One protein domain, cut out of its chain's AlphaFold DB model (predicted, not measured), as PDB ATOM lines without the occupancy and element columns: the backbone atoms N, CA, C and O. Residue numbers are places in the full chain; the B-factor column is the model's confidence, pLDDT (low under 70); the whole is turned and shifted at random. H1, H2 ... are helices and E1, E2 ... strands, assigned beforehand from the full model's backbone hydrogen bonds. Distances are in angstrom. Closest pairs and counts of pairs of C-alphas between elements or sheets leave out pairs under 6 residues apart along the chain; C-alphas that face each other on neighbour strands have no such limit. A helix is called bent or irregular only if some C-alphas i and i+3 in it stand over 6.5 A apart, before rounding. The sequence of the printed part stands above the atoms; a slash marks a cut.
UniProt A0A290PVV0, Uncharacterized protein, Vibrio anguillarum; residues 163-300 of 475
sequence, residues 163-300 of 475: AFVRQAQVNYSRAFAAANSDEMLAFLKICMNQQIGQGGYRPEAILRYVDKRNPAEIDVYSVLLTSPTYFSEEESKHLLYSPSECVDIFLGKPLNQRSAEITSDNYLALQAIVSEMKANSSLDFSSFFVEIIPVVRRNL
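What this domain is: This is residues 163 to 300 of the 475 residues of an uncharacterized protein of Vibrio anguillarum (UniProt A0A290PVV0). Look for a twisted wall of five antiparallel strands, E1, E2, E3, E4 and E7, with the helices H1 and H3 packed over one face, no named helix over the other face, and the short helix H2 against these two helices. E4 runs on past the wall into a small separate hairpin, E5 and E6, whose centres are the farthest from the mean of the C-alphas. The printed part has 138 residues, with three named helices and seven named strands in the order E1 E2 H1 E3 E4 E5 E6 H2 H3 E7; the class is mixed, helices and strands. The whole is compact, with a radius of gyration of the C-alphas of 16.3 A and spans of 53 by 40 by 25 A.

How they stand to each other: Begin with E7, residues 288 to 299, which has three neighbours in the branched sheet, and its pairing is staggered. On one side of it are E1, residues 163 to 168, beside residues 294 to 299, and E2, residues 174 to 177, beside residues 289 to 292. On the other side is E3, residues 204 to 211, beside residues 288 to 295. Look for N 167 and O 296, 2.8 A apart, between E1 and E7; N 176 and O 290, 2.7 A, between E2 and E7; and N 291 and O 208, 2.7 A, between E3 and E7, each within hydrogen-bond range. On one side of E3, with E7 on the other side, find the edge strand E4, residues 219 to 226, which forms a hairpin with E3; N 207 and O 223 are 2.8 A apart, within hydrogen-bond range. E4 runs on into E5, residues 229 to 232, at 13 degrees across a break of two residues; E5 and E6, residues 237 to 240, are a hairpin, with N 239 and O 230 at 2.8 A. Now turn to H1, residues 178 to 191, on the sheet at a height of 8.4 A; it is over E7 and, only just, E3, with 3 of its C-alphas falling there. It runs along the strands, at 2 degrees to E7 on the local plane. H3, residues 265 to 279, is on the same face at a height of 9.4 A, slantwise to the strands, at 56 degrees to E4 on the local plane. H1 and H3 touch, H1 with residues 178 to 181 alone, the closest C-alphas being those of Ala 178 and Met 277, 4.3 A; they run opposite ways at a tilt of 37 degrees, only just steep. H2, residues 243 to 251, touches H3 about perpendicular at 86 degrees, with the C-alphas of Phe 250 and Tyr 267 closest at 5.0 A, and only grazes the sheet. Every O i to N i+4 pair is within hydrogen-bond range in H2 and H3, and 8 of 10 are in H1. E5 and E7 are apart.

Where its parts are: Find C-alpha 163 at (136.072, 128.468, 140.133), where E1 begins its 16.5 A. E2 spans 10.3 A, E3 23.2 A, E4 23.4 A, E5 9.4 A and E6 10.1 A. Find C-alpha 265 at (152.885, 141.059, 152.427); from there H3 runs 20.6 A. H1 spans 19.4 A and is irregular, with C-alphas 179 and 182 8.5 A apart; H2 spans 12.8 A. E7 runs 35.1 A and ends at C-alpha 299, (138.214, 130.831, 133.596).

The domain as a whole: The C-alphas farthest apart are those of Ala 216 and Glu 234, 56.3 A, while those of Ala 163 and Leu 300 are 7.0 A apart. The printed part has no cut. The long links are residues 192 to 203, from H1 to E3, and 252 to 264, from H2 to H3. The mean pLDDT of the printed part is 70.5; 71 residues are under 70, among them 163 to 175, 206 to 225 and 284 to 293.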
ATOM      1  N   ALA A 163     134.780 129.119 140.270       50.03
ATOM      2  CA  ALA A 163     136.072 128.468 140.133       50.03
ATOM      3  C   ALA A 163     136.869 129.060 138.975       50.03
ATOM      4  O   ALA A 163     136.322 129.475 137.949       50.03
ATOM      5  N   PHE A 164     138.182 129.091 139.143       51.94
ATOM      6  CA  PHE A 164     139.104 129.383 138.064       51.94
ATOM      7  C   PHE A 164     140.377 128.571 138.206       51.94
ATOM      8  O   PHE A 164     140.770 128.180 139.300       51.94
ATOM      9  N   VAL A 165     141.038 128.357 137.080       52.44
ATOM     10  CA  VAL A 165     142.293 127.627 137.009       52.44
ATOM     11  C   VAL A 165     143.414 128.639 136.833       52.44
ATOM     12  O   VAL A 165     143.450 129.329 135.818       52.44
ATOM     13  N   ARG A 166     144.324 128.746 137.798       54.75
ATOM     14  CA  ARG A 166     145.623 129.407 137.612       54.75
ATOM     15  C   ARG A 166     146.561 128.426 136.946       54.75
ATOM     16  O   ARG A 166     146.608 127.284 137.374       54.75
ATOM     17  N   GLN A 167     147.289 128.856 135.934       54.34
ATOM     18  CA  GLN A 167     148.285 128.047 135.250       54.34
ATOM     19  C   GLN A 167     149.574 128.857 135.154       54.34
ATOM     20  O   GLN A 167     149.617 129.863 134.447       54.34
ATOM     21  N   ALA A 168     150.611 128.430 135.860       54.75
ATOM     22  CA  ALA A 168     151.943 128.990 135.736       54.75
ATOM     23  C   ALA A 168     152.541 128.593 134.382       54.75
ATOM     24  O   ALA A 168     152.621 127.415 134.038       54.75
ATOM     25  N   GLN A 169     152.960 129.591 133.621       63.16
ATOM     26  CA  GLN A 169     153.548 129.470 132.296       63.16
ATOM     27  C   GLN A 169     155.068 129.310 132.431       63.16
ATOM     28  O   GLN A 169     155.831 130.222 132.124       63.16
ATOM     29  N   VAL A 170     155.511 128.155 132.938       53.00
ATOM     30  CA  VAL A 170     156.927 127.893 133.283       53.00
ATOM     31  C   VAL A 170     157.862 128.075 132.082       53.00
ATOM     32  O   VAL A 170     158.952 128.615 132.236       53.00
ATOM     33  N   ASN A 171     157.408 127.739 130.875       50.31
ATOM     34  CA  ASN A 171     158.179 127.907 129.635       50.31
ATOM     35  C   ASN A 171     158.435 129.373 129.256       50.31
ATOM     36  O   ASN A 171     159.331 129.667 128.472       50.31
ATOM     37  N   TYR A 172     157.654 130.290 129.822       63.47
ATOM     38  CA  TYR A 172     157.821 131.730 129.663       63.47
ATOM     39  C   TYR A 172     158.432 132.366 130.914       63.47
ATOM     40  O   TYR A 172     158.419 133.586 131.042       63.47
ATOM     41  N   SER A 173     158.925 131.564 131.861       60.66
ATOM     42  CA  SER A 173     159.634 132.091 133.022       60.66
ATOM     43  C   SER A 173     161.000 132.641 132.633       60.66
ATOM     44  O   SER A 173     161.621 132.212 131.659       60.66
ATOM     45  N   ARG A 174     161.478 133.616 133.404       64.19
ATOM     46  CA  ARG A 174     162.811 134.184 133.220       64.19
ATOM     47  C   ARG A 174     163.477 134.397 134.567       64.19
ATOM     48  O   ARG A 174     162.854 134.929 135.483       64.19
ATOM     49  N   ALA A 175     164.736 133.985 134.666       65.38
ATOM     50  CA  ALA A 175     165.583 134.206 135.828       65.38
ATOM     51  C   ALA A 175     166.527 135.395 135.605       65.38
ATOM     52  O   ALA A 175     167.013 135.626 134.497       65.38
ATOM     53  N   PHE A 176     166.788 136.135 136.675       76.44
ATOM     54  CA  PHE A 176     167.523 137.390 136.701       76.44
ATOM     55  C   PHE A 176     168.596 137.330 137.787       76.44
ATOM     56  O   PHE A 176     168.327 136.938 138.925       76.44
ATOM     57  N   ALA A 177     169.813 137.739 137.430       73.56
ATOM     58  CA  ALA A 177     170.898 137.939 138.387       73.56
ATOM     59  C   ALA A 177     170.606 139.139 139.297       73.56
ATOM     60  O   ALA A 177     169.864 140.042 138.906       73.56
ATOM     61  N   ALA A 178     171.248 139.197 140.469       78.44
ATOM     62  CA  ALA A 178     171.122 140.327 141.394       78.44
ATOM     63  C   ALA A 178     171.418 141.683 140.721       78.44
ATOM     64  O   ALA A 178     170.700 142.654 140.947       78.44
ATOM     65  N   ALA A 179     172.409 141.727 139.822       81.88
ATOM     66  CA  ALA A 179     172.766 142.916 139.047       81.88
ATOM     67  C   ALA A 179     171.638 143.447 138.135       81.88
ATOM     68  O   ALA A 179     171.654 144.619 137.762       81.88
ATOM     69  N   ASN A 180     170.651 142.616 137.785       86.00
ATOM     70  CA  ASN A 180     169.674 142.898 136.730       86.00
ATOM     71  C   ASN A 180     168.283 143.242 137.294       86.00
ATOM     72  O   ASN A 180     167.261 142.869 136.713       86.00
ATOM     73  N   SER A 181     168.210 143.956 138.423       91.38
ATOM     74  CA  SER A 181     166.925 144.292 139.062       91.38
ATOM     75  C   SER A 181     165.984 145.090 138.155       91.38
ATOM     76  O   SER A 181     164.774 144.883 138.184       91.38
ATOM     77  N   ASP A 182     166.520 145.993 137.331       92.31
ATOM     78  CA  ASP A 182     165.700 146.832 136.447       92.31
ATOM     79  C   ASP A 182     165.124 146.022 135.280       92.31
ATOM     80  O   ASP A 182     163.966 146.200 134.901       92.31
ATOM     81  N   GLU A 183     165.899 145.068 134.762       87.94
ATOM     82  CA  GLU A 183     165.442 144.132 133.738       87.94
ATOM     83  C   GLU A 183     164.371 143.179 134.287       87.94
ATOM     84  O   GLU A 183     163.362 142.929 133.624       87.94
ATOM     85  N   MET A 184     164.545 142.708 135.526       90.25
ATOM     86  CA  MET A 184     163.535 141.929 136.241       90.25
ATOM     87  C   MET A 184     162.220 142.715 136.362       90.25
ATOM     88  O   MET A 184     161.151 142.187 136.058       90.25
ATOM     89  N   LEU A 185     162.279 143.987 136.771       94.75
ATOM     90  CA  LEU A 185     161.090 144.837 136.880       94.75
ATOM     91  C   LEU A 185     160.448 145.110 135.515       94.75
ATOM     92  O   LEU A 185     159.223 145.109 135.411       94.75
ATOM     93  N   ALA A 186     161.242 145.300 134.459       92.81
ATOM     94  CA  ALA A 186     160.724 145.438 133.099       92.81
ATOM     95  C   ALA A 186     159.986 144.168 132.644       92.81
ATOM     96  O   ALA A 186     158.895 144.253 132.081       92.81
ATOM     97  N   PHE A 187     160.525 142.989 132.949       87.25
ATOM     98  CA  PHE A 187     159.858 141.725 132.657       87.25
ATOM     99  C   PHE A 187     158.588 141.519 133.493       87.25
ATOM    100  O   PHE A 187     157.574 141.051 132.971       87.25
ATOM    101  N   LEU A 188     158.586 141.945 134.761       88.19
ATOM    102  CA  LEU A 188     157.377 141.950 135.587       88.19
ATOM    103  C   LEU A 188     156.274 142.817 134.963       88.19
ATOM    104  O   LEU A 188     155.122 142.389 134.936       88.19
ATOM    105  N   LYS A 189     156.612 143.993 134.406       93.06
ATOM    106  CA  LYS A 189     155.646 144.828 133.666       93.06
ATOM    107  C   LYS A 189     155.031 144.052 132.505       93.06
ATOM    108  O   LYS A 189     153.815 144.044 132.363       93.06
ATOM    109  N   ILE A 190     155.840 143.342 131.718       90.19
ATOM    110  CA  ILE A 190     155.330 142.507 130.616       90.19
ATOM    111  C   ILE A 190     154.327 141.468 131.140       90.19
ATOM    112  O   ILE A 190     153.255 141.311 130.558       90.19
ATOM    113  N   CYS A 191     154.621 140.825 132.275       85.31
ATOM    114  CA  CYS A 191     153.720 139.853 132.903       85.31
ATOM    115  C   CYS A 191     152.401 140.471 133.401       85.31
ATOM    116  O   CYS A 191     151.399 139.769 133.501       85.31
ATOM    117  N   MET A 192     152.389 141.769 133.724       88.50
ATOM    118  CA  MET A 192     151.189 142.496 134.159       88.50
ATOM    119  C   MET A 192     150.328 142.997 132.995       88.50
ATOM    120  O   MET A 192     149.288 143.612 133.226       88.50
ATOM    121  N   ASN A 193     150.725 142.744 131.747       85.06
ATOM    122  CA  ASN A 193     149.931 143.130 130.593       85.06
ATOM    123  C   ASN A 193     148.737 142.188 130.392       85.06
ATOM    124  O   ASN A 193     148.887 140.968 130.305       85.06
ATOM    125  N   GLN A 194     147.540 142.759 130.275       71.69
ATOM    126  CA  GLN A 194     146.343 141.997 129.951       71.69
ATOM    127  C   GLN A 194     146.298 141.739 128.443       71.69
ATOM    128  O   GLN A 194     146.239 142.673 127.646       71.69
ATOM    129  N   GLN A 195     146.298 140.470 128.033       64.06
ATOM    130  CA  GLN A 195     146.172 140.148 126.614       64.06
ATOM    131  C   GLN A 195     144.745 140.386 126.102       64.06
ATOM    132  O   GLN A 195     143.751 140.088 126.774       64.06
ATOM    133  N   ILE A 196     144.661 140.905 124.875       54.59
ATOM    134  CA  ILE A 196     143.407 141.161 124.161       54.59
ATOM    135  C   ILE A 196     142.615 139.848 124.045       54.59
ATOM    136  O   ILE A 196     143.178 138.796 123.762       54.59
ATOM    137  N   GLY A 197     141.304 139.899 124.296       47.62
ATOM    138  CA  GLY A 197     140.421 138.728 124.209       47.62
ATOM    139  C   GLY A 197     140.351 137.855 125.470       47.62
ATOM    140  O   GLY A 197     139.502 136.972 125.540       47.62
ATOM    141  N   GLN A 198     141.146 138.123 126.515       48.41
ATOM    142  CA  GLN A 198     141.133 137.315 127.752       48.41
ATOM    143  C   GLN A 198     140.023 137.689 128.766       48.41
ATOM    144  O   GLN A 198     139.949 137.127 129.864       48.41
ATOM    145  N   GLY A 199     139.106 138.597 128.405       47.91
ATOM    146  CA  GLY A 199     137.969 139.007 129.243       47.91
ATOM    147  C   GLY A 199     138.394 139.613 130.591       47.91
ATOM    148  O   GLY A 199     139.495 140.130 130.716       47.91
ATOM    149  N   GLY A 200     137.547 139.535 131.630       51.19
ATOM    150  CA  GLY A 200     137.812 140.061 132.991       51.19
ATOM    151  C   GLY A 200     138.913 139.341 133.795       51.19
ATOM    152  O   GLY A 200     138.827 139.245 135.022       51.19
ATOM    153  N   TYR A 201     139.897 138.761 133.111       62.53
ATOM    154  CA  TYR A 201     141.096 138.178 133.689       62.53
ATOM    155  C   TYR A 201     142.002 139.259 134.305       62.53
ATOM    156  O   TYR A 201     142.174 140.320 133.718       62.53
ATOM    157  N   ARG A 202     142.588 138.982 135.480       70.44
ATOM    158  CA  ARG A 202     143.601 139.837 136.115       70.44
ATOM    159  C   ARG A 202     144.985 139.212 135.927       70.44
ATOM    160  O   ARG A 202     145.166 138.115 136.455       70.44
ATOM    161  N   PRO A 203     145.926 139.878 135.244       78.44
ATOM    162  CA  PRO A 203     147.294 139.391 135.088       78.44
ATOM    163  C   PRO A 203     147.940 139.021 136.429       78.44
ATOM    164  O   PRO A 203     147.725 139.695 137.442       78.44
ATOM    165  N   GLU A 204     148.700 137.928 136.443       77.56
ATOM    166  CA  GLU A 204     149.358 137.384 137.633       77.56
ATOM    167  C   GLU A 204     150.795 136.948 137.293       77.56
ATOM    168  O   GLU A 204     151.077 136.517 136.176       77.56
ATOM    169  N   ALA A 205     151.706 137.035 138.263       72.69
ATOM    170  CA  ALA A 205     153.074 136.540 138.140       72.69
ATOM    171  C   ALA A 205     153.550 135.944 139.467       72.69
ATOM    172  O   ALA A 205     153.332 136.528 140.530       72.69
ATOM    173  N   ILE A 206     154.209 134.790 139.411       66.44
ATOM    174  CA  ILE A 206     154.921 134.220 140.553       66.44
ATOM    175  C   ILE A 206     156.332 134.792 140.537       66.44
ATOM    176  O   ILE A 206     157.042 134.676 139.542       66.44
ATOM    177  N   LEU A 207     156.732 135.397 141.643       60.41
ATOM    178  CA  LEU A 207     158.090 135.849 141.893       60.41
ATOM    179  C   LEU A 207     158.745 134.844 142.832       60.41
ATOM    180  O   LEU A 207     158.300 134.703 143.968       60.41
ATOM    181  N   ARG A 208     159.781 134.151 142.373       60.09
ATOM    182  CA  ARG A 208     160.556 133.183 143.147       60.09
ATOM    183  C   ARG A 208     161.980 133.690 143.301       60.09
ATOM    184  O   ARG A 208     162.565 134.120 142.319       60.09
ATOM    185  N   TYR A 209     162.569 133.610 144.486       61.09
ATOM    186  CA  TYR A 209     164.016 133.777 144.622       61.09
ATOM    187  C   TYR A 209     164.666 132.475 145.062       61.09
ATOM    188  O   TYR A 209     164.030 131.616 145.679       61.09
ATOM    189  N   VAL A 210     165.938 132.347 144.712       56.03
ATOM    190  CA  VAL A 210     166.788 131.225 145.077       56.03
ATOM    191  C   VAL A 210     168.098 131.790 145.603       56.03
ATOM    192  O   VAL A 210     168.822 132.458 144.867       56.03
ATOM    193  N   ASP A 211     168.399 131.518 146.869       58.28
ATOM    194  CA  ASP A 211     169.640 131.906 147.535       58.28
ATOM    195  C   ASP A 211     170.421 130.647 147.934       58.28
ATOM    196  O   ASP A 211     169.969 129.825 148.728       58.28
ATOM    197  N   LYS A 212     171.602 130.493 147.341       58.56
ATOM    198  CA  LYS A 212     172.541 129.380 147.525       58.56
ATOM    199  C   LYS A 212     173.852 129.834 148.164       58.56
ATOM    200  O   LYS A 212     174.819 129.074 148.169       58.56
ATOM    201  N   ARG A 213     173.919 131.059 148.702       69.25
ATOM    202  CA  ARG A 213     175.138 131.595 149.341       69.25
ATOM    203  C   ARG A 213     175.612 130.729 150.510       69.25
ATOM    204  O   ARG A 213     176.806 130.696 150.794       69.25
ATOM    205  N   ASN A 214     174.692 130.022 151.168       64.88
ATOM    206  CA  ASN A 214     175.005 128.987 152.144       64.88
ATOM    207  C   ASN A 214     174.822 127.589 151.513       64.88
ATOM    208  O   ASN A 214     173.691 127.158 151.310       64.88
ATOM    209  N   PRO A 215     175.898 126.828 151.243       52.66
ATOM    210  CA  PRO A 215     175.789 125.493 150.646       52.66
ATOM    211  C   PRO A 215     175.024 124.474 151.506       52.66
ATOM    212  O   PRO A 215     174.536 123.476 150.979       52.66
ATOM    213  N   ALA A 216     174.934 124.698 152.822       44.19
ATOM    214  CA  ALA A 216     174.215 123.817 153.744       44.19
ATOM    215  C   ALA A 216     172.697 124.079 153.774       44.19
ATOM    216  O   ALA A 216     171.937 123.205 154.193       44.19
ATOM    217  N   GLU A 217     172.254 125.258 153.331       51.72
ATOM    218  CA  GLU A 217     170.864 125.709 153.398       51.72
ATOM    219  C   GLU A 217     170.549 126.553 152.158       51.72
ATOM    220  O   GLU A 217     170.942 127.713 152.056       51.72
ATOM    221  N   ILE A 218     169.876 125.930 151.187       44.34
ATOM    222  CA  ILE A 218     169.397 126.614 149.987       44.34
ATOM    223  C   ILE A 218     168.010 127.172 150.295       44.34
ATOM    224  O   ILE A 218     167.066 126.401 150.476       44.34
ATOM    225  N   ASP A 219     167.887 128.495 150.303       50.12
ATOM    226  CA  ASP A 219     166.618 129.179 150.531       50.12
ATOM    227  C   ASP A 219     165.887 129.352 149.191       50.12
ATOM    228  O   ASP A 219     166.398 129.990 148.264       50.12
ATOM    229  N   VAL A 220     164.682 128.784 149.075       47.09
ATOM    230  CA  VAL A 220     163.804 128.957 147.907       47.09
ATOM    231  C   VAL A 220     162.422 129.363 148.370       47.09
ATOM    232  O   VAL A 220     161.765 128.633 149.108       47.09
ATOM    233  N   TYR A 221     161.955 130.505 147.881       50.94
ATOM    234  CA  TYR A 221     160.685 131.071 148.309       50.94
ATOM    235  C   TYR A 221     160.000 131.823 147.181       50.94
ATOM    236  O   TYR A 221     160.664 132.383 146.309       50.94
ATOM    237  N   SER A 222     158.668 131.856 147.211       54.19
ATOM    238  CA  SER A 222     157.868 132.443 146.141       54.19
ATOM    239  C   SER A 222     156.673 133.231 146.653       54.19
ATOM    240  O   SER A 222     156.046 132.856 147.636       54.19
ATOM    241  N   VAL A 223     156.316 134.297 145.943       58.28
ATOM    242  CA  VAL A 223     155.106 135.087 146.188       58.28
ATOM    243  C   VAL A 223     154.332 135.287 144.893       58.28
ATOM    244  O   VAL A 223     154.912 135.353 143.811       58.28
ATOM    245  N   LEU A 224     153.009 135.399 144.999       66.00
ATOM    246  CA  LEU A 224     152.143 135.699 143.863       66.00
ATOM    247  C   LEU A 224     151.817 137.194 143.832       66.00
ATOM    248  O   LEU A 224     151.239 137.737 144.777       66.00
ATOM    249  N   LEU A 225     152.129 137.840 142.715       69.56
ATOM    250  CA  LEU A 225     151.719 139.202 142.410       69.56
ATOM    251  C   LEU A 225     150.502 139.159 141.487       69.56
ATOM    252  O   LEU A 225     150.503 138.467 140.470       69.56
ATOM    253  N   THR A 226     149.458 139.900 141.844       76.12
ATOM    254  CA  THR A 226     148.225 140.017 141.056       76.12
ATOM    255  C   THR A 226     148.019 141.476 140.695       76.12
ATOM    256  O   THR A 226     148.071 142.334 141.575       76.12
ATOM    257  N   SER A 227     147.733 141.750 139.422       78.12
ATOM    258  CA  SER A 227     147.443 143.100 138.944       78.12
ATOM    259  C   SER A 227     146.332 143.748 139.789       78.12
ATOM    260  O   SER A 227     145.226 143.188 139.883       78.12
ATOM    261  N   PRO A 228     146.588 144.912 140.414       74.44
ATOM    262  CA  PRO A 228     145.585 145.629 141.183       74.44
ATOM    263  C   PRO A 228     144.468 146.159 140.277       74.44
ATOM    264  O   PRO A 228     144.606 146.255 139.055       74.44
ATOM    265  N   THR A 229     143.347 146.533 140.896       76.25
ATOM    266  CA  THR A 229     142.211 147.170 140.214       76.25
ATOM    267  C   THR A 229     141.801 148.452 140.921       76.25
ATOM    268  O   THR A 229     141.815 148.484 142.152       76.25
ATOM    269  N   TYR A 230     141.332 149.446 140.172       71.06
ATOM    270  CA  TYR A 230     140.652 150.633 140.695       71.06
ATOM    271  C   TYR A 230     139.191 150.649 140.248       71.06
ATOM    272  O   TYR A 230     138.808 149.922 139.337       71.06
ATOM    273  N   PHE A 231     138.339 151.405 140.937       69.75
ATOM    274  CA  PHE A 231     136.966 151.634 140.487       69.75
ATOM    275  C   PHE A 231     136.949 152.882 139.602       69.75
ATOM    276  O   PHE A 231     137.361 153.943 140.061       69.75
ATOM    277  N   SER A 232     136.510 152.747 138.350       76.19
ATOM    278  CA  SER A 232     136.259 153.886 137.465       76.19
ATOM    279  C   SER A 232     134.816 154.332 137.654       76.19
ATOM    280  O   SER A 232     133.897 153.545 137.424       76.19
ATOM    281  N   GLU A 233     134.620 155.575 138.094       78.31
ATOM    282  CA  GLU A 233     133.284 156.171 138.207       78.31
ATOM    283  C   GLU A 233     132.641 156.337 136.824       78.31
ATOM    284  O   GLU A 233     131.467 156.011 136.653       78.31
ATOM    285  N   GLU A 234     133.437 156.733 135.827       82.19
ATOM    286  CA  GLU A 234     133.010 156.931 134.438       82.19
ATOM    287  C   GLU A 234     132.474 155.637 133.814       82.19
ATOM    288  O   GLU A 234     131.386 155.612 133.244       82.19
ATOM    289  N   GLU A 235     133.193 154.526 133.991       72.69
ATOM    290  CA  GLU A 235     132.765 153.224 133.470       72.69
ATOM    291  C   GLU A 235     131.898 152.433 134.467       72.69
ATOM    292  O   GLU A 235     131.470 151.315 134.169       72.69
ATOM    293  N   SER A 236     131.665 152.990 135.664       72.44
ATOM    294  CA  SER A 236     130.941 152.372 136.786       72.44
ATOM    295  C   SER A 236     131.357 150.918 137.069       72.44
ATOM    296  O   SER A 236     130.545 150.074 137.465       72.44
ATOM    297  N   LYS A 237     132.640 150.598 136.861       64.88
ATOM    298  CA  LYS A 237     133.193 149.243 137.004       64.88
ATOM    299  C   LYS A 237     134.638 149.267 137.484       64.88
ATOM    300  O   LYS A 237     135.331 150.278 137.416       64.88
ATOM    301  N   HIS A 238     135.108 148.117 137.964       65.06
ATOM    302  CA  HIS A 238     136.517 147.950 138.302       65.06
ATOM    303  C   HIS A 238     137.363 147.741 137.043       65.06
ATOM    304  O   HIS A 238     137.105 146.812 136.278       65.06
ATOM    305  N   LEU A 239     138.388 148.574 136.877       67.62
ATOM    306  CA  LEU A 239     139.386 148.504 135.812       67.62
ATOM    307  C   LEU A 239     140.732 148.045 136.370       67.62
ATOM    308  O   LEU A 239     140.986 148.145 137.573       67.62
ATOM    309  N   LEU A 240     141.580 147.505 135.498       78.62
ATOM    310  CA  LEU A 240     142.959 147.153 135.827       78.62
ATOM    311  C   LEU A 240     143.847 148.386 135.702       78.62
ATOM    312  O   LEU A 240     143.651 149.198 134.802       78.62
ATOM    313  N   TYR A 241     144.833 148.495 136.588       81.38
ATOM    314  CA  TYR A 241     145.928 149.441 136.391       81.38
ATOM    315  C   TYR A 241     146.768 149.039 135.174       81.38
ATOM    316  O   TYR A 241     146.848 147.857 134.824       81.38
ATOM    317  N   SER A 242     147.404 150.018 134.532       88.12
ATOM    318  CA  SER A 242     148.359 149.744 133.462       88.12
ATOM    319  C   SER A 242     149.580 148.977 133.999       88.12
ATOM    320  O   SER A 242     149.909 149.077 135.184       88.12
ATOM    321  N   PRO A 243     150.322 148.249 133.146       90.00
ATOM    322  CA  PRO A 243     151.496 147.488 133.574       90.00
ATOM    323  C   PRO A 243     152.540 148.283 134.369       90.00
ATOM    324  O   PRO A 243     153.136 147.756 135.309       90.00
ATOM    325  N   SER A 244     152.759 149.550 134.005       89.38
ATOM    326  CA  SER A 244     153.679 150.436 134.724       89.38
ATOM    327  C   SER A 244     153.137 150.801 136.103       89.38
ATOM    328  O   SER A 244     153.845 150.613 137.089       89.38
ATOM    329  N   GLU A 245     151.870 151.215 136.182       87.56
ATOM    330  CA  GLU A 245     151.211 151.552 137.450       87.56
ATOM    331  C   GLU A 245     151.148 150.351 138.400       87.56
ATOM    332  O   GLU A 245     151.310 150.515 139.605       87.56
ATOM    333  N   CYS A 246     150.966 149.132 137.882       87.56
ATOM    334  CA  CYS A 246     151.015 147.912 138.687       87.56
ATOM    335  C   CYS A 246     152.348 147.783 139.432       87.56
ATOM    336  O   CYS A 246     152.352 147.560 140.642       87.56
ATOM    337  N   VAL A 247     153.476 147.946 138.731       89.94
ATOM    338  CA  VAL A 247     154.809 147.852 139.348       89.94
ATOM    339  C   VAL A 247     155.049 148.990 140.335       89.94
ATOM    340  O   VAL A 247     155.567 148.737 141.421       89.94
ATOM    341  N   ASP A 248     154.609 150.205 140.012       88.38
ATOM    342  CA  ASP A 248     154.720 151.349 140.922       88.38
ATOM    343  C   ASP A 248     153.916 151.117 142.214       88.38
ATOM    344  O   ASP A 248     154.405 151.385 143.311       88.38
ATOM    345  N   ILE A 249     152.717 150.531 142.111       83.69
ATOM    346  CA  ILE A 249     151.895 150.144 143.267       83.69
ATOM    347  C   ILE A 249     152.579 149.048 144.089       83.69
ATOM    348  O   ILE A 249     152.582 149.131 145.317       83.69
ATOM    349  N   PHE A 250     153.162 148.032 143.447       85.06
ATOM    350  CA  PHE A 250     153.847 146.952 144.164       85.06
ATOM    351  C   PHE A 250     155.082 147.448 144.925       85.06
ATOM    352  O   PHE A 250     155.383 146.950 146.009       85.06
ATOM    353  N   LEU A 251     155.796 148.435 144.384       88.25
ATOM    354  CA  LEU A 251     156.961 149.048 145.030       88.25
ATOM    355  C   LEU A 251     156.593 150.195 145.985       88.25
ATOM    356  O   LEU A 251     157.448 150.675 146.732       88.25
ATOM    357  N   GLY A 252     155.335 150.633 145.966       83.31
ATOM    358  CA  GLY A 252     154.822 151.721 146.780       83.31
ATOM    359  C   GLY A 252     154.476 151.321 148.215       83.31
ATOM    360  O   GLY A 252     154.378 150.149 148.573       83.31
ATOM    361  N   LYS A 253     154.237 152.338 149.046       79.44
ATOM    362  CA  LYS A 253     153.792 152.187 150.439       79.44
ATOM    363  C   LYS A 253     152.420 152.823 150.623       79.44
ATOM    364  O   LYS A 253     152.338 153.980 151.044       79.44
ATOM    365  N   PRO A 254     151.333 152.133 150.238       70.62
ATOM    366  CA  PRO A 254     149.998 152.694 150.367       70.62
ATOM    367  C   PRO A 254     149.678 152.977 151.838       70.62
ATOM    368  O   PRO A 254     149.895 152.137 152.711       70.62
ATOM    369  N   LEU A 255     149.132 154.164 152.102       71.94
ATOM    370  CA  LEU A 255     148.651 154.570 153.420       71.94
ATOM    371  C   LEU A 255     147.121 154.497 153.450       71.94
ATOM    372  O   LEU A 255     146.450 154.843 152.478       71.94
ATOM    373  N   ASN A 256     146.549 154.067 154.572       65.44
ATOM    374  CA  ASN A 256     145.111 154.176 154.799       65.44
ATOM    375  C   ASN A 256     144.711 155.608 155.205       65.44
ATOM    376  O   ASN A 256     145.550 156.475 155.436       65.44
ATOM    377  N   GLN A 257     143.406 155.847 155.371       63.59
ATOM    378  CA  GLN A 257     142.852 157.149 155.788       63.59
ATOM    379  C   GLN A 257     143.380 157.662 157.143       63.59
ATOM    380  O   GLN A 257     143.204 158.830 157.470       63.59
ATOM    381  N   ARG A 258     144.020 156.802 157.945       59.75
ATOM    382  CA  ARG A 258     144.649 157.142 159.230       59.75
ATOM    383  C   ARG A 258     146.171 157.287 159.120       59.75
ATOM    384  O   ARG A 258     146.848 157.285 160.140       59.75
ATOM    385  N   SER A 259     146.707 157.401 157.903       66.19
ATOM    386  CA  SER A 259     148.147 157.464 157.611       66.19
ATOM    387  C   SER A 259     148.952 156.238 158.069       66.19
ATOM    388  O   SER A 259     150.167 156.324 158.216       66.19
ATOM    389  N   ALA A 260     148.303 155.090 158.291       63.47
ATOM    390  CA  ALA A 260     149.002 153.839 158.576       63.47
ATOM    391  C   ALA A 260     149.277 153.075 157.275       63.47
ATOM    392  O   ALA A 260     148.398 152.981 156.417       63.47
ATOM    393  N   GLU A 261     150.485 152.528 157.146       70.81
ATOM    394  CA  GLU A 261     150.901 151.722 155.997       70.81
ATOM    395  C   GLU A 261     150.070 150.430 155.909       70.81
ATOM    396  O   GLU A 261     149.900 149.719 156.898       70.81
ATOM    397  N   ILE A 262     149.522 150.155 154.723       66.94
ATOM    398  CA  ILE A 262     148.673 148.991 154.420       66.94
ATOM    399  C   ILE A 262     149.233 148.167 153.253       66.94
ATOM    400  O   ILE A 262     148.484 147.576 152.472       66.94
ATOM    401  N   THR A 263     150.556 148.156 153.109       66.44
ATOM    402  CA  THR A 263     151.259 147.368 152.096       66.44
ATOM    403  C   THR A 263     150.976 145.878 152.305       66.44
ATOM    404  O   THR A 263     151.116 145.362 153.411       66.44
ATOM    405  N   SER A 264     150.550 145.182 151.248       61.34
ATOM    406  CA  SER A 264     150.343 143.729 151.293       61.34
ATOM    407  C   SER A 264     151.676 142.998 151.478       61.34
ATOM    408  O   SER A 264     152.682 143.416 150.906       61.34
ATOM    409  N   ASP A 265     151.679 141.873 152.197       59.44
ATOM    410  CA  ASP A 265     152.885 141.059 152.427       59.44
ATOM    411  C   ASP A 265     153.598 140.661 151.123       59.44
ATOM    412  O   ASP A 265     154.825 140.701 151.044       59.44
ATOM    413  N   ASN A 266     152.847 140.378 150.054       59.00
ATOM    414  CA  ASN A 266     153.426 140.039 148.748       59.00
ATOM    415  C   ASN A 266     154.167 141.230 148.112       59.00
ATOM    416  O   ASN A 266     155.128 141.043 147.368       59.00
ATOM    417  N   TYR A 267     153.731 142.459 148.401       78.06
ATOM    418  CA  TYR A 267     154.370 143.681 147.903       78.06
ATOM    419  C   TYR A 267     155.614 143.991 148.736       78.06
ATOM    420  O   TYR A 267     156.663 144.292 148.172       78.06
ATOM    421  N   LEU A 268     155.533 143.815 150.062       71.31
ATOM    422  CA  LEU A 268     156.695 143.891 150.953       71.31
ATOM    423  C   LEU A 268     157.784 142.891 150.537       71.31
ATOM    424  O   LEU A 268     158.962 143.239 150.531       71.31
ATOM    425  N   ALA A 269     157.399 141.683 150.123       65.94
ATOM    426  CA  ALA A 269     158.315 140.680 149.591       65.94
ATOM    427  C   ALA A 269     159.007 141.146 148.293       65.94
ATOM    428  O   ALA A 269     160.234 141.088 148.205       65.94
ATOM    429  N   LEU A 270     158.267 141.678 147.310       82.81
ATOM    430  CA  LEU A 270     158.881 142.255 146.103       82.81
ATOM    431  C   LEU A 270     159.841 143.405 146.455       82.81
ATOM    432  O   LEU A 270     160.957 143.450 145.940       82.81
ATOM    433  N   GLN A 271     159.431 144.315 147.342       86.06
ATOM    434  CA  GLN A 271     160.259 145.437 147.795       86.06
ATOM    435  C   GLN A 271     161.553 144.954 148.461       86.06
ATOM    436  O   GLN A 271     162.625 145.510 148.207       86.06
ATOM    437  N   ALA A 272     161.470 143.896 149.272       80.06
ATOM    438  CA  ALA A 272     162.623 143.266 149.900       80.06
ATOM    439  C   ALA A 272     163.554 142.614 148.863       80.06
ATOM    440  O   ALA A 272     164.757 142.844 148.929       80.06
ATOM    441  N   ILE A 273     163.023 141.886 147.868       80.44
ATOM    442  CA  ILE A 273     163.819 141.329 146.754       80.44
ATOM    443  C   ILE A 273     164.557 142.427 145.996       80.44
ATOM    444  O   ILE A 273     165.760 142.321 145.779       80.44
ATOM    445  N   VAL A 274     163.859 143.496 145.612       89.56
ATOM    446  CA  VAL A 274     164.475 144.590 144.851       89.56
ATOM    447  C   VAL A 274     165.570 145.263 145.676       89.56
ATOM    448  O   VAL A 274     166.622 145.605 145.137       89.56
ATOM    449  N   SER A 275     165.347 145.426 146.981       89.81
ATOM    450  CA  SER A 275     166.350 145.982 147.894       89.81
ATOM    451  C   SER A 275     167.573 145.069 148.019       89.81
ATOM    452  O   SER A 275     168.695 145.558 147.919       89.81
ATOM    453  N   GLU A 276     167.374 143.755 148.162       85.88
ATOM    454  CA  GLU A 276     168.453 142.761 148.248       85.88
ATOM    455  C   GLU A 276     169.283 142.712 146.959       85.88
ATOM    456  O   GLU A 276     170.511 142.756 147.020       85.88
ATOM    457  N   MET A 277     168.628 142.692 145.793       86.19
ATOM    458  CA  MET A 277     169.290 142.712 144.484       86.19
ATOM    459  C   MET A 277     170.154 143.964 144.304       86.19
ATOM    460  O   MET A 277     171.304 143.872 143.882       86.19
ATOM    461  N   LYS A 278     169.626 145.135 144.683       92.38
ATOM    462  CA  LYS A 278     170.356 146.409 144.595       92.38
ATOM    463  C   LYS A 278     171.520 146.487 145.579       92.38
ATOM    464  O   LYS A 278     172.578 146.994 145.220       92.38
ATOM    465  N   ALA A 279     171.335 145.995 146.804       90.62
ATOM    466  CA  ALA A 279     172.377 145.994 147.828       90.62
ATOM    467  C   ALA A 279     173.510 145.001 147.522       90.62
ATOM    468  O   ALA A 279     174.640 145.211 147.958       90.62
ATOM    469  N   ASN A 280     173.222 143.943 146.759       88.69
ATOM    470  CA  ASN A 280     174.147 142.844 146.499       88.69
ATOM    471  C   ASN A 280     174.336 142.581 144.993       88.69
ATOM    472  O   ASN A 280     174.376 141.431 144.552       88.69
ATOM    473  N   SER A 281     174.467 143.640 144.191       90.38
ATOM    474  CA  SER A 281     174.567 143.549 142.726       90.38
ATOM    475  C   SER A 281     175.778 142.755 142.219       90.38
ATOM    476  O   SER A 281     175.771 142.296 141.082       90.38
ATOM    477  N   SER A 282     176.804 142.556 143.050       88.94
ATOM    478  CA  SER A 282     177.988 141.752 142.732       88.94
ATOM    479  C   SER A 282     177.802 140.245 142.932       88.94
ATOM    480  O   SER A 282     178.729 139.489 142.639       88.94
ATOM    481  N   LEU A 283     176.652 139.790 143.448       79.88
ATOM    482  CA  LEU A 283     176.396 138.362 143.617       79.88
ATOM    483  C   LEU A 283     176.308 137.661 142.266       79.88
ATOM    484  O   LEU A 283     175.575 138.080 141.369       79.88
ATOM    485  N   ASP A 284     177.024 136.545 142.167       68.81
ATOM    486  CA  ASP A 284     176.955 135.686 140.999       68.81
ATOM    487  C   ASP A 284     175.585 134.995 140.896       68.81
ATOM    488  O   ASP A 284     174.990 134.580 141.898       68.81
ATOM    489  N   PHE A 285     175.115 134.813 139.663       58.41
ATOM    490  CA  PHE A 285     173.835 134.183 139.343       58.41
ATOM    491  C   PHE A 285     173.723 132.763 139.919       58.41
ATOM    492  O   PHE A 285     172.650 132.345 140.350       58.41
ATOM    493  N   SER A 286     174.836 132.021 139.976       58.41
ATOM    494  CA  SER A 286     174.872 130.675 140.566       58.41
ATOM    495  C   SER A 286     174.562 130.673 142.072       58.41
ATOM    496  O   SER A 286     174.084 129.666 142.598       58.41
ATOM    497  N   SER A 287     174.813 131.799 142.749       56.50
ATOM    498  CA  SER A 287     174.683 131.968 144.197       56.50
ATOM    499  C   SER A 287     173.361 132.618 144.589       56.50
ATOM    500  O   SER A 287     172.811 132.282 145.633       56.50
ATOM    501  N   PHE A 288     172.841 133.536 143.776       66.94
ATOM    502  CA  PHE A 288     171.550 134.174 144.002       66.94
ATOM    503  C   PHE A 288     170.899 134.568 142.678       66.94
ATOM    504  O   PHE A 288     171.504 135.266 141.862       66.94
ATOM    505  N   PHE A 289     169.639 134.188 142.496       65.12
ATOM    506  CA  PHE A 289     168.839 134.666 141.374       65.12
ATOM    507  C   PHE A 289     167.369 134.817 141.751       65.12
ATOM    508  O   PHE A 289     166.866 134.189 142.685       65.12
ATOM    509  N   VAL A 290     166.674 135.642 140.977       66.56
ATOM    510  CA  VAL A 290     165.230 135.840 141.077       66.56
ATOM    511  C   VAL A 290     164.593 135.420 139.770       66.56
ATOM    512  O   VAL A 290     165.023 135.836 138.706       66.56
ATOM    513  N   GLU A 291     163.565 134.597 139.832       68.19
ATOM    514  CA  GLU A 291     162.803 134.127 138.692       68.19
ATOM    515  C   GLU A 291     161.382 134.678 138.744       68.19
ATOM    516  O   GLU A 291     160.729 134.690 139.788       68.19
ATOM    517  N   ILE A 292     160.894 135.126 137.593       65.44
ATOM    518  CA  ILE A 292     159.501 135.512 137.402       65.44
ATOM    519  C   ILE A 292     158.856 134.493 136.474       65.44
ATOM    520  O   ILE A 292     159.328 134.281 135.358       65.44
ATOM    521  N   ILE A 293     157.758 133.894 136.927       64.88
ATOM    522  CA  ILE A 293     156.945 132.953 136.159       64.88
ATOM    523  C   ILE A 293     155.597 133.628 135.873       64.88
ATOM    524  O   ILE A 293     154.833 133.874 136.815       64.88
ATOM    525  N   PRO A 294     155.261 133.931 134.607       75.06
ATOM    526  CA  PRO A 294     153.940 134.440 134.265       75.06
ATOM    527  C   PRO A 294     152.864 133.427 134.663       75.06
ATOM    528  O   PRO A 294     153.049 132.217 134.531       75.06
ATOM    529  N   VAL A 295     151.720 133.899 135.136       66.88
ATOM    530  CA  VAL A 295     150.558 133.050 135.410       66.88
ATOM    531  C   VAL A 295     149.460 133.458 134.452       66.88
ATOM    532  O   VAL A 295     149.276 134.637 134.197       66.88
ATOM    533  N   VAL A 296     148.718 132.485 133.934       67.31
ATOM    534  CA  VAL A 296     147.490 132.702 133.172       67.31
ATOM    535  C   VAL A 296     146.345 132.099 133.964       67.31
ATOM    536  O   VAL A 296     146.367 130.917 134.307       67.31
ATOM    537  N   ARG A 297     145.300 132.879 134.240       57.81
ATOM    538  CA  ARG A 297     144.054 132.321 134.770       57.81
ATOM    539  C   ARG A 297     143.155 131.966 133.606       57.81
ATOM    540  O   ARG A 297     142.623 132.838 132.923       57.81
ATOM    541  N   ARG A 298     142.903 130.677 133.433       51.06
ATOM    542  CA  ARG A 298     141.802 130.228 132.591       51.06
ATOM    543  C   ARG A 298     140.542 130.205 133.451       51.06
ATOM    544  O   ARG A 298     140.456 129.493 134.453       51.06
ATOM    545  N   ASN A 299     139.567 131.033 133.092       43.22
ATOM    546  CA  ASN A 299     138.214 130.831 133.596       43.22
ATOM    547  C   ASN A 299     137.672 129.544 132.962       43.22
ATOM    548  O   ASN A 299     137.919 129.302 131.782       43.22
ATOM    549  N   LEU A 300     136.928 128.742 133.721       37.94
ATOM    550  CA  LEU A 300     136.198 127.598 133.176       37.94
ATOM    551  C   LEU A 300     135.013 128.129 132.344       37.94
ATOM    552  O   LEU A 300     133.932 128.327 132.886       37.94
TER     553      LEU A 300